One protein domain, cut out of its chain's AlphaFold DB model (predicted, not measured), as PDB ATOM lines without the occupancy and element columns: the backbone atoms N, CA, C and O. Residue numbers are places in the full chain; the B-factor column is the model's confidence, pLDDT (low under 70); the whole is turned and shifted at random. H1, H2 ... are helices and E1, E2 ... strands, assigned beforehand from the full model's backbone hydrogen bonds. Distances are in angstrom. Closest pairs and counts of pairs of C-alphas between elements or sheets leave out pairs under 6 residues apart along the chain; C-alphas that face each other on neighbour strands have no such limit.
ATOM      1  N   ASP A  12      17.184 -58.302 -38.096       94.00
ATOM      2  CA  ASP A  12      15.790 -58.388 -38.518       94.00
ATOM      3  C   ASP A  12      15.693 -58.312 -40.049       94.00
ATOM      4  O   ASP A  12      16.112 -57.340 -40.677       94.00
ATOM      5  N   VAL A  13      15.152 -59.354 -40.670       95.19
ATOM      6  CA  VAL A  13      14.973 -59.435 -42.130       95.19
ATOM      7  C   VAL A  13      13.548 -59.098 -42.577       95.19
ATOM      8  O   VAL A  13      13.259 -59.137 -43.771       95.19
ATOM      9  N   HIS A  14      12.655 -58.777 -41.639       92.62
ATOM     10  CA  HIS A  14      11.242 -58.522 -41.894       92.62
ATOM     11  C   HIS A  14      10.778 -57.231 -41.210       92.62
ATOM     12  O   HIS A  14       9.830 -57.211 -40.426       92.62
ATOM     13  N   ALA A  15      11.406 -56.118 -41.589       90.31
ATOM     14  CA  ALA A  15      10.977 -54.784 -41.195       90.31
ATOM     15  C   ALA A  15      10.471 -54.000 -42.408       90.31
ATOM     16  O   ALA A  15      11.099 -53.984 -43.473       90.31
ATOM     17  N   HIS A  16       9.348 -53.303 -42.240       87.88
ATOM     18  CA  HIS A  16       8.800 -52.446 -43.283       87.88
ATOM     19  C   HIS A  16       9.116 -50.973 -43.033       87.88
ATOM     20  O   HIS A  16       8.869 -50.433 -41.953       87.88
ATOM     21  N   TYR A  17       9.618 -50.311 -44.073       84.00
ATOM     22  CA  TYR A  17       9.749 -48.860 -44.119       84.00
ATOM     23  C   TYR A  17       8.495 -48.264 -44.757       84.00
ATOM     24  O   TYR A  17       8.169 -48.572 -45.904       84.00
ATOM     25  N   VAL A  18       7.787 -47.411 -44.017       82.75
ATOM     26  CA  VAL A  18       6.571 -46.747 -44.498       82.75
ATOM     27  C   VAL A  18       6.819 -45.248 -44.503       82.75
ATOM     28  O   VAL A  18       6.511 -44.553 -43.546       82.75
ATOM     29  N   ALA A  19       7.415 -44.741 -45.577       81.94
ATOM     30  CA  ALA A  19       7.562 -43.301 -45.738       81.94
ATOM     31  C   ALA A  19       6.199 -42.610 -45.877       81.94
ATOM     32  O   ALA A  19       5.260 -43.198 -46.421       81.94
ATOM     33  N   ASP A  20       6.112 -41.345 -45.473       83.38
ATOM     34  CA  ASP A  20       4.867 -40.572 -45.554       83.38
ATOM     35  C   ASP A  20       4.309 -40.533 -46.981       83.38
ATOM     36  O   ASP A  20       3.143 -40.865 -47.199       83.38
ATOM     37  N   HIS A  21       5.161 -40.274 -47.980       80.75
ATOM     38  CA  HIS A  21       4.753 -40.245 -49.389       80.75
ATOM     39  C   HIS A  21       4.271 -41.610 -49.898       80.75
ATOM     40  O   HIS A  21       3.345 -41.681 -50.705       80.75
ATOM     41  N   TYR A  22       4.854 -42.711 -49.409       82.75
ATOM     42  CA  TYR A  22       4.373 -44.062 -49.716       82.75
ATOM     43  C   TYR A  22       2.987 -44.306 -49.113       82.75
ATOM     44  O   TYR A  22       2.095 -44.844 -49.772       82.75
ATOM     45  N   ALA A  23       2.794 -43.903 -47.857       83.88
ATOM     46  CA  ALA A  23       1.532 -44.079 -47.154       83.88
ATOM     47  C   ALA A  23       0.408 -43.244 -47.785       83.88
ATOM     48  O   ALA A  23      -0.719 -43.724 -47.907       83.88
ATOM     49  N   GLU A  24       0.704 -42.019 -48.215       85.00
ATOM     50  CA  GLU A  24      -0.213 -41.165 -48.974       85.00
ATOM     51  C   GLU A  24      -0.592 -41.792 -50.315       85.00
ATOM     52  O   GLU A  24      -1.782 -41.959 -50.585       85.00
ATOM     53  N   ALA A  25       0.392 -42.228 -51.109       82.75
ATOM     54  CA  ALA A  25       0.146 -42.875 -52.396       82.75
ATOM     55  C   ALA A  25      -0.714 -44.146 -52.247       82.75
ATOM     56  O   ALA A  25      -1.675 -44.339 -52.992       82.75
ATOM     57  N   ARG A  26      -0.447 -44.971 -51.223       85.38
ATOM     58  CA  ARG A  26      -1.287 -46.134 -50.891       85.38
ATOM     59  C   ARG A  26      -2.723 -45.753 -50.574       85.38
ATOM     60  O   ARG A  26      -3.644 -46.419 -51.039       85.38
ATOM     61  N   ARG A  27      -2.924 -44.726 -49.743       85.50
ATOM     62  CA  ARG A  27      -4.266 -44.263 -49.364       85.50
ATOM     63  C   ARG A  27      -5.017 -43.717 -50.576       85.50
ATOM     64  O   ARG A  27      -6.173 -44.084 -50.757       85.50
ATOM     65  N   ALA A  28      -4.354 -42.923 -51.417       84.50
ATOM     66  CA  ALA A  28      -4.929 -42.374 -52.645       84.50
ATOM     67  C   ALA A  28      -5.377 -43.472 -53.624       84.50
ATOM     68  O   ALA A  28      -6.409 -43.330 -54.272       84.50
ATOM     69  N   ALA A  29      -4.654 -44.592 -53.673       82.56
ATOM     70  CA  ALA A  29      -5.013 -45.745 -54.492       82.56
ATOM     71  C   ALA A  29      -5.996 -46.734 -53.828       82.56
ATOM     72  O   ALA A  29      -6.218 -47.827 -54.340       82.56
ATOM     73  N   GLY A  30      -6.573 -46.400 -52.669       85.25
ATOM     74  CA  GLY A  30      -7.537 -47.265 -51.975       85.25
ATOM     75  C   GLY A  30      -6.917 -48.407 -51.155       85.25
ATOM     76  O   GLY A  30      -7.640 -49.194 -50.550       85.25
ATOM     77  N   HIS A  31      -5.588 -48.472 -51.036       83.12
ATOM     78  CA  HIS A  31      -4.851 -49.480 -50.259       83.12
ATOM     79  C   HIS A  31      -4.512 -49.023 -48.829       83.12
ATOM     80  O   HIS A  31      -3.456 -49.368 -48.285       83.12
ATOM     81  N   GLY A  32      -5.396 -48.235 -48.207       79.19
ATOM     82  CA  GLY A  32      -5.188 -47.644 -46.878       79.19
ATOM     83  C   GLY A  32      -5.295 -48.617 -45.696       79.19
ATOM     84  O   GLY A  32      -4.911 -48.250 -44.588       79.19
ATOM     85  N   ARG A  33      -5.797 -49.838 -45.922       78.75
ATOM     86  CA  ARG A  33      -5.979 -50.888 -44.905       78.75
ATOM     87  C   ARG A  33      -5.234 -52.161 -45.323       78.75
ATOM     88  O   ARG A  33      -5.822 -52.994 -46.013       78.75
ATOM     89  N   PRO A  34      -3.939 -52.294 -44.988       71.12
ATOM     90  CA  PRO A  34      -3.211 -53.532 -45.239       71.12
ATOM     91  C   PRO A  34      -3.795 -54.662 -44.391       71.12
ATOM     92  O   PRO A  34      -3.967 -54.488 -43.186       71.12
ATOM     93  N   ASP A  35      -4.085 -55.799 -45.020       68.62
ATOM     94  CA  ASP A  35      -4.254 -57.105 -44.370       68.62
ATOM     95  C   ASP A  35      -5.192 -57.110 -43.145       68.62
ATOM     96  O   ASP A  35      -4.928 -57.743 -42.127       68.62
ATOM     97  N   GLY A  36      -6.302 -56.364 -43.227       68.12
ATOM     98  CA  GLY A  36      -7.319 -56.296 -42.168       68.12
ATOM     99  C   GLY A  36      -6.963 -55.411 -40.966       68.12
ATOM    100  O   GLY A  36      -7.741 -55.333 -40.017       68.12
ATOM    101  N   THR A  37      -5.828 -54.711 -41.002       70.69
ATOM    102  CA  THR A  37      -5.440 -53.754 -39.958       70.69
ATOM    103  C   THR A  37      -6.240 -52.441 -40.059       70.69
ATOM    104  O   THR A  37      -6.708 -52.083 -41.148       70.69
ATOM    105  N   PRO A  38      -6.402 -51.682 -38.949       69.31
ATOM    106  CA  PRO A  38      -7.186 -50.437 -38.933       69.31
ATOM    107  C   PRO A  38      -6.683 -49.377 -39.924       69.31
ATOM    108  O   PRO A  38      -7.451 -48.526 -40.377       69.31
ATOM    109  N   GLY A  39      -5.401 -49.448 -40.278       74.81
ATOM    110  CA  GLY A  39      -4.751 -48.618 -41.276       74.81
ATOM    111  C   GLY A  39      -3.233 -48.737 -41.194       74.81
ATOM    112  O   GLY A  39      -2.693 -49.429 -40.334       74.81
ATOM    113  N   LEU A  40      -2.538 -48.031 -42.084       74.00
ATOM    114  CA  LEU A  40      -1.086 -47.872 -41.991       74.00
ATOM    115  C   LEU A  40      -0.720 -47.100 -40.711       74.00
ATOM    116  O   LEU A  40      -1.200 -45.968 -40.565       74.00
ATOM    117  N   PRO A  41       0.114 -47.663 -39.814       74.94
ATOM    118  CA  PRO A  41       0.586 -46.935 -38.644       74.94
ATOM    119  C   PRO A  41       1.440 -45.738 -39.074       74.94
ATOM    120  O   PRO A  41       2.040 -45.742 -40.152       74.94
ATOM    121  N   GLY A  42       1.503 -44.714 -38.222       78.81
ATOM    122  CA  GLY A  42       2.535 -43.688 -38.357       78.81
ATOM    123  C   GLY A  42       3.917 -44.332 -38.244       78.81
ATOM    124  O   GLY A  42       4.099 -45.271 -37.467       78.81
ATOM    125  N   TRP A  43       4.878 -43.850 -39.025       84.19
ATOM    126  CA  TRP A  43       6.232 -44.391 -39.037       84.19
ATOM    127  C   TRP A  43       7.242 -43.276 -38.787       84.19
ATOM    128  O   TRP A  43       7.149 -42.195 -39.364       84.19
ATOM    129  N   SER A  44       8.234 -43.540 -37.941       86.69
ATOM    130  CA  SER A  44       9.406 -42.680 -37.800       86.69
ATOM    131  C   SER A  44      10.655 -43.532 -37.617       86.69
ATOM    132  O   SER A  44      10.610 -44.619 -37.034       86.69
ATOM    133  N   SER A  45      11.792 -43.029 -38.098       88.62
ATOM    134  CA  SER A  45      13.078 -43.703 -37.912       88.62
ATOM    135  C   SER A  45      13.435 -43.802 -36.432       88.62
ATOM    136  O   SER A  45      13.938 -44.834 -36.011       88.62
ATOM    137  N   ALA A  46      13.124 -42.774 -35.639       90.94
ATOM    138  CA  ALA A  46      13.347 -42.771 -34.197       90.94
ATOM    139  C   ALA A  46      12.586 -43.910 -33.500       90.94
ATOM    140  O   ALA A  46      13.210 -44.724 -32.827       90.94
ATOM    141  N   ALA A  47      11.280 -44.046 -33.750       90.12
ATOM    142  CA  ALA A  47      10.483 -45.119 -33.158       90.12
ATOM    143  C   ALA A  47      10.965 -46.510 -33.609       90.12
ATOM    144  O   ALA A  47      11.037 -47.438 -32.807       90.12
ATOM    145  N   ALA A  48      11.359 -46.661 -34.880       90.00
ATOM    146  CA  ALA A  48      11.932 -47.913 -35.373       90.00
ATOM    147  C   ALA A  48      13.270 -48.257 -34.686       90.00
ATOM    148  O   ALA A  48      13.521 -49.421 -34.377       90.00
ATOM    149  N   LEU A  49      14.123 -47.258 -34.423       92.50
ATOM    150  CA  LEU A  49      15.374 -47.425 -33.677       92.50
ATOM    151  C   LEU A  49      15.116 -47.812 -32.214       92.50
ATOM    152  O   LEU A  49      15.795 -48.700 -31.704       92.50
ATOM    153  N   GLU A  50      14.133 -47.185 -31.565       94.50
ATOM    154  CA  GLU A  50      13.737 -47.479 -30.182       94.50
ATOM    155  C   GLU A  50      13.227 -48.913 -30.029       94.50
ATOM    156  O   GLU A  50      13.699 -49.642 -29.157       94.50
ATOM    157  N   VAL A  51      12.322 -49.351 -30.913       91.69
ATOM    158  CA  VAL A  51      11.814 -50.733 -30.920       91.69
ATOM    159  C   VAL A  51      12.956 -51.723 -31.119       91.69
ATOM    160  O   VAL A  51      13.041 -52.719 -30.403       91.69
ATOM    161  N   ARG A  52      13.865 -51.438 -32.057       93.00
ATOM    162  CA  ARG A  52      15.000 -52.315 -32.342       93.00
ATOM    163  C   ARG A  52      15.943 -52.435 -31.138       93.00
ATOM    164  O   ARG A  52      16.329 -53.544 -30.775       93.00
ATOM    165  N   ALA A  53      16.259 -51.311 -30.492       93.62
ATOM    166  CA  ALA A  53      17.090 -51.280 -29.292       93.62
ATOM    167  C   ALA A  53      16.438 -52.044 -28.129       93.62
ATOM    168  O   ALA A  53      17.104 -52.837 -27.469       93.62
ATOM    169  N   ALA A  54      15.131 -51.865 -27.917       95.94
ATOM    170  CA  ALA A  54      14.383 -52.585 -26.887       95.94
ATOM    171  C   ALA A  54      14.315 -54.101 -27.151       95.94
ATOM    172  O   ALA A  54      14.295 -54.886 -26.205       95.94
ATOM    173  N   ALA A  55      14.304 -54.513 -28.420       94.81
ATOM    174  CA  ALA A  55      14.296 -55.914 -28.833       94.81
ATOM    175  C   ALA A  55      15.692 -56.569 -28.872       94.81
ATOM    176  O   ALA A  55      15.783 -57.770 -29.110       94.81
ATOM    177  N   GLY A  56      16.775 -55.808 -28.661       95.50
ATOM    178  CA  GLY A  56      18.144 -56.322 -28.774       95.50
ATOM    179  C   GLY A  56      18.547 -56.686 -30.207       95.50
ATOM    180  O   GLY A  56      19.348 -57.595 -30.403       95.50
ATOM    181  N   VAL A  57      17.971 -56.011 -31.205       95.44
ATOM    182  CA  VAL A  57      18.298 -56.208 -32.622       95.44
ATOM    183  C   VAL A  57      19.318 -55.146 -33.063       95.44
ATOM    184  O   VAL A  57      19.176 -53.951 -32.794       95.44
ATOM    185  N   ASP A  58      20.366 -55.550 -33.770       94.12
ATOM    186  CA  ASP A  58      21.461 -54.644 -34.136       94.12
ATOM    187  C   ASP A  58      21.183 -53.919 -35.451       94.12
ATOM    188  O   ASP A  58      21.453 -52.724 -35.602       94.12
ATOM    189  N   ALA A  59      20.596 -54.636 -36.408       92.38
ATOM    190  CA  ALA A  59      20.317 -54.129 -37.741       92.38
ATOM    191  C   ALA A  59      19.002 -54.683 -38.289       92.38
ATOM    192  O   ALA A  59      18.504 -55.712 -37.840       92.38
ATOM    193  N   ALA A  60      18.456 -53.995 -39.293       92.44
ATOM    194  CA  ALA A  60      17.291 -54.462 -40.024       92.44
ATOM    195  C   ALA A  60      17.474 -54.273 -41.532       92.44
ATOM    196  O   ALA A  60      17.958 -53.228 -41.980       92.44
ATOM    197  N   VAL A  61      17.049 -55.262 -42.315       93.06
ATOM    198  CA  VAL A  61      16.864 -55.130 -43.760       93.06
ATOM    199  C   VAL A  61      15.464 -54.581 -43.995       93.06
ATOM    200  O   VAL A  61      14.462 -55.248 -43.741       93.06
ATOM    201  N   LEU A  62      15.397 -53.338 -44.464       91.06
ATOM    202  CA  LEU A  62      14.128 -52.669 -44.718       91.06
ATOM    203  C   LEU A  62      13.541 -53.112 -46.059       91.06
ATOM    204  O   LEU A  62      14.229 -53.135 -47.080       91.06
ATOM    205  N   SER A  63      12.245 -53.402 -46.056       87.50
ATOM    206  CA  SER A  63      11.470 -53.799 -47.231       87.50
ATOM    207  C   SER A  63      10.229 -52.919 -47.406       87.50
ATOM    208  O   SER A  63       9.760 -52.272 -46.466       87.50
ATOM    209  N   VAL A  64       9.684 -52.886 -48.623       85.69
ATOM    210  CA  VAL A  64       8.401 -52.226 -48.902       85.69
ATOM    211  C   VAL A  64       7.269 -53.164 -48.488       85.69
ATOM    212  O   VAL A  64       7.288 -54.342 -48.835       85.69
ATOM    213  N   SER A  65       6.279 -52.647 -47.758       81.62
ATOM    214  CA  SER A  65       5.133 -53.456 -47.323       81.62
ATOM    215  C   SER A  65       4.195 -53.824 -48.474       81.62
ATOM    216  O   SER A  65       4.095 -53.090 -49.459       81.62
ATOM    217  N   SER A  66       3.441 -54.916 -48.331       80.50
ATOM    218  CA  SER A  66       2.357 -55.291 -49.254       80.50
ATOM    219  C   SER A  66       1.373 -54.133 -49.466       80.50
ATOM    220  O   SER A  66       0.987 -53.505 -48.475       80.50
ATOM    221  N   PRO A  67       0.929 -53.833 -50.705       79.56
ATOM    222  CA  PRO A  67       1.067 -54.636 -51.929       79.56
ATOM    223  C   PRO A  67       2.339 -54.348 -52.757       79.56
ATOM    224  O   PRO A  67       2.443 -54.782 -53.902       79.56
ATOM    225  N   GLY A  68       3.305 -53.605 -52.216       83.56
ATOM    226  CA  GLY A  68       4.454 -53.104 -52.965       83.56
ATOM    227  C   GLY A  68       4.165 -51.748 -53.612       83.56
ATOM    228  O   GLY A  68       3.349 -50.973 -53.127       83.56
ATOM    229  N   VAL A  69       4.849 -51.446 -54.715       81.81
ATOM    230  CA  VAL A  69       4.799 -50.132 -55.393       81.81
ATOM    231  C   VAL A  69       3.907 -50.117 -56.634       81.81
ATOM    232  O   VAL A  69       4.073 -49.270 -57.504       81.81
ATOM    233  N   ARG A  70       3.019 -51.105 -56.775       77.06
ATOM    234  CA  ARG A  70       2.127 -51.240 -57.931       77.06
ATOM    235  C   ARG A  70       0.700 -51.055 -57.461       77.06
ATOM    236  O   ARG A  70       0.148 -51.950 -56.829       77.06
ATOM    237  N   PHE A  71       0.107 -49.912 -57.777       75.25
ATOM    238  CA  PHE A  71      -1.255 -49.584 -57.348       75.25
ATOM    239  C   PHE A  71      -2.262 -49.610 -58.505       75.25
ATOM    240  O   PHE A  71      -3.138 -48.758 -58.604       75.25
ATOM    241  N   GLY A  72      -2.125 -50.588 -59.405       62.03
ATOM    242  CA  GLY A  72      -3.043 -50.775 -60.536       62.03
ATOM    243  C   GLY A  72      -2.674 -50.026 -61.820       62.03
ATOM    244  O   GLY A  72      -3.473 -50.020 -62.749       62.03
ATOM    245  N   ALA A  73      -1.482 -49.424 -61.915       59.81
ATOM    246  CA  ALA A  73      -0.975 -48.884 -63.178       59.81
ATOM    247  C   ALA A  73      -0.307 -49.987 -64.022       59.81
ATOM    248  O   ALA A  73       0.604 -50.673 -63.550       59.81
ATOM    249  N   ASP A  74      -0.688 -50.118 -65.295       56.34
ATOM    250  CA  ASP A  74      -0.218 -51.188 -66.198       56.34
ATOM    251  C   ASP A  74       1.310 -51.222 -66.404       56.34
ATOM    252  O   ASP A  74       1.876 -52.267 -66.716       56.34
ATOM    253  N   SER A  75       2.033 -50.128 -66.130       48.44
ATOM    254  CA  SER A  75       3.498 -50.071 -66.255       48.44
ATOM    255  C   SER A  75       4.163 -49.296 -65.112       48.44
ATOM    256  O   SER A  75       3.556 -48.391 -64.547       48.44
ATOM    257  N   LEU A  76       5.387 -49.681 -64.718       53.41
ATOM    258  CA  LEU A  76       6.139 -49.050 -63.614       53.41
ATOM    259  C   LEU A  76       6.444 -47.571 -63.888       53.41
ATOM    260  O   LEU A  76       6.464 -46.772 -62.961       53.41
ATOM    261  N   GLY A  77       6.649 -47.203 -65.156       51.62
ATOM    262  CA  GLY A  77       6.974 -45.831 -65.558       51.62
ATOM    263  C   GLY A  77       5.811 -44.844 -65.436       51.62
ATOM    264  O   GLY A  77       6.047 -43.641 -65.400       51.62
ATOM    265  N   THR A  78       4.572 -45.334 -65.353       51.97
ATOM    266  CA  THR A  78       3.366 -44.512 -65.173       51.97
ATOM    267  C   THR A  78       2.790 -44.594 -63.763       51.97
ATOM    268  O   THR A  78       1.799 -43.925 -63.479       51.97
ATOM    269  N   ASP A  79       3.394 -45.392 -62.876       54.62
ATOM    270  CA  ASP A  79       2.916 -45.545 -61.507       54.62
ATOM    271  C   ASP A  79       3.499 -44.435 -60.616       54.62
ATOM    272  O   ASP A  79       4.719 -44.400 -60.407       54.62
TER     273      ASP A  79
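Overview. This is residues 12 to 79 of the 97 residues of an uncharacterized protein of Streptosporangium sp. 'caverna' (UniProt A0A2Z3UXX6). The model is a loose, elongated chain with few contacts: a small ribbon of two parallel strands, E1 and E2, lies with helix H2 near it towards one end of the long axis, while helix H1 lies farther along that axis, apart from H2. A long loop, residues 29 to 44, joins the two helices, and a long tail, residues 64 to 79, runs on from E2 towards the other end. The printed part has 68 residues with two named helices and two named strands in the order E1, H1, H2, E2; the sheet has the order E1, E2 and is parallel. The class is mixed, helices and strands, with under half of the residues in named elements. The whole is loose, with a radius of gyration of the C-alphas of 13.7 A, and spans 42 by 25 by 19 A.

Along the chain. E1 takes residues 12 to 16, beginning at C-alpha 12 at (15.790, -58.388, -38.518), and is 10.3 A long from first to last C-alpha. H1 follows at residues 20 to 28, 12.2 A long, with C-alpha 20 at (4.867, -40.572, -45.554). H2 is residues 45 to 54, 14.2 A long. E2 is residues 59 to 63, 13.0 A long, ending with C-alpha 63 at (11.470, -53.799, -47.231).

Arrangement. E1 and E2 are parallel neighbours, their directions 44 degrees apart. The C-alphas of Asp 12 and Ala 60 face each other at 4.5 A. N 61 and O 12, 2.8 A apart, and N 63 and O 15, 2.9 A apart, are within hydrogen-bond range. E1, H1, H2 and E2 form a strand-helix-strand unit, two parallel strands with helices between them along the chain, and its crossover is right-handed. The closest C-alphas of H2 and E2 are those of Arg 52 and Ala 59, 7.8 A apart, and the centres of the two elements are 12.1 A apart. H2 is apart from E1, H1 is apart from E2, and H1 and H2 are apart. In H1 and H2 every O i to N i+4 pair is within hydrogen-bond range.

Size, cuts and confidence. The two C-alphas farthest apart are those of Gly 56 and Asp 74, at 42.0 A. The printed part has no cut. The links E1 to H1 and H2 to E2 are tight, and the link H1 to H2, 16 residues, is long. The mean pLDDT of the printed part is 81.4; residues 35 to 36, residue 38 and residues 72 to 79 are under 70.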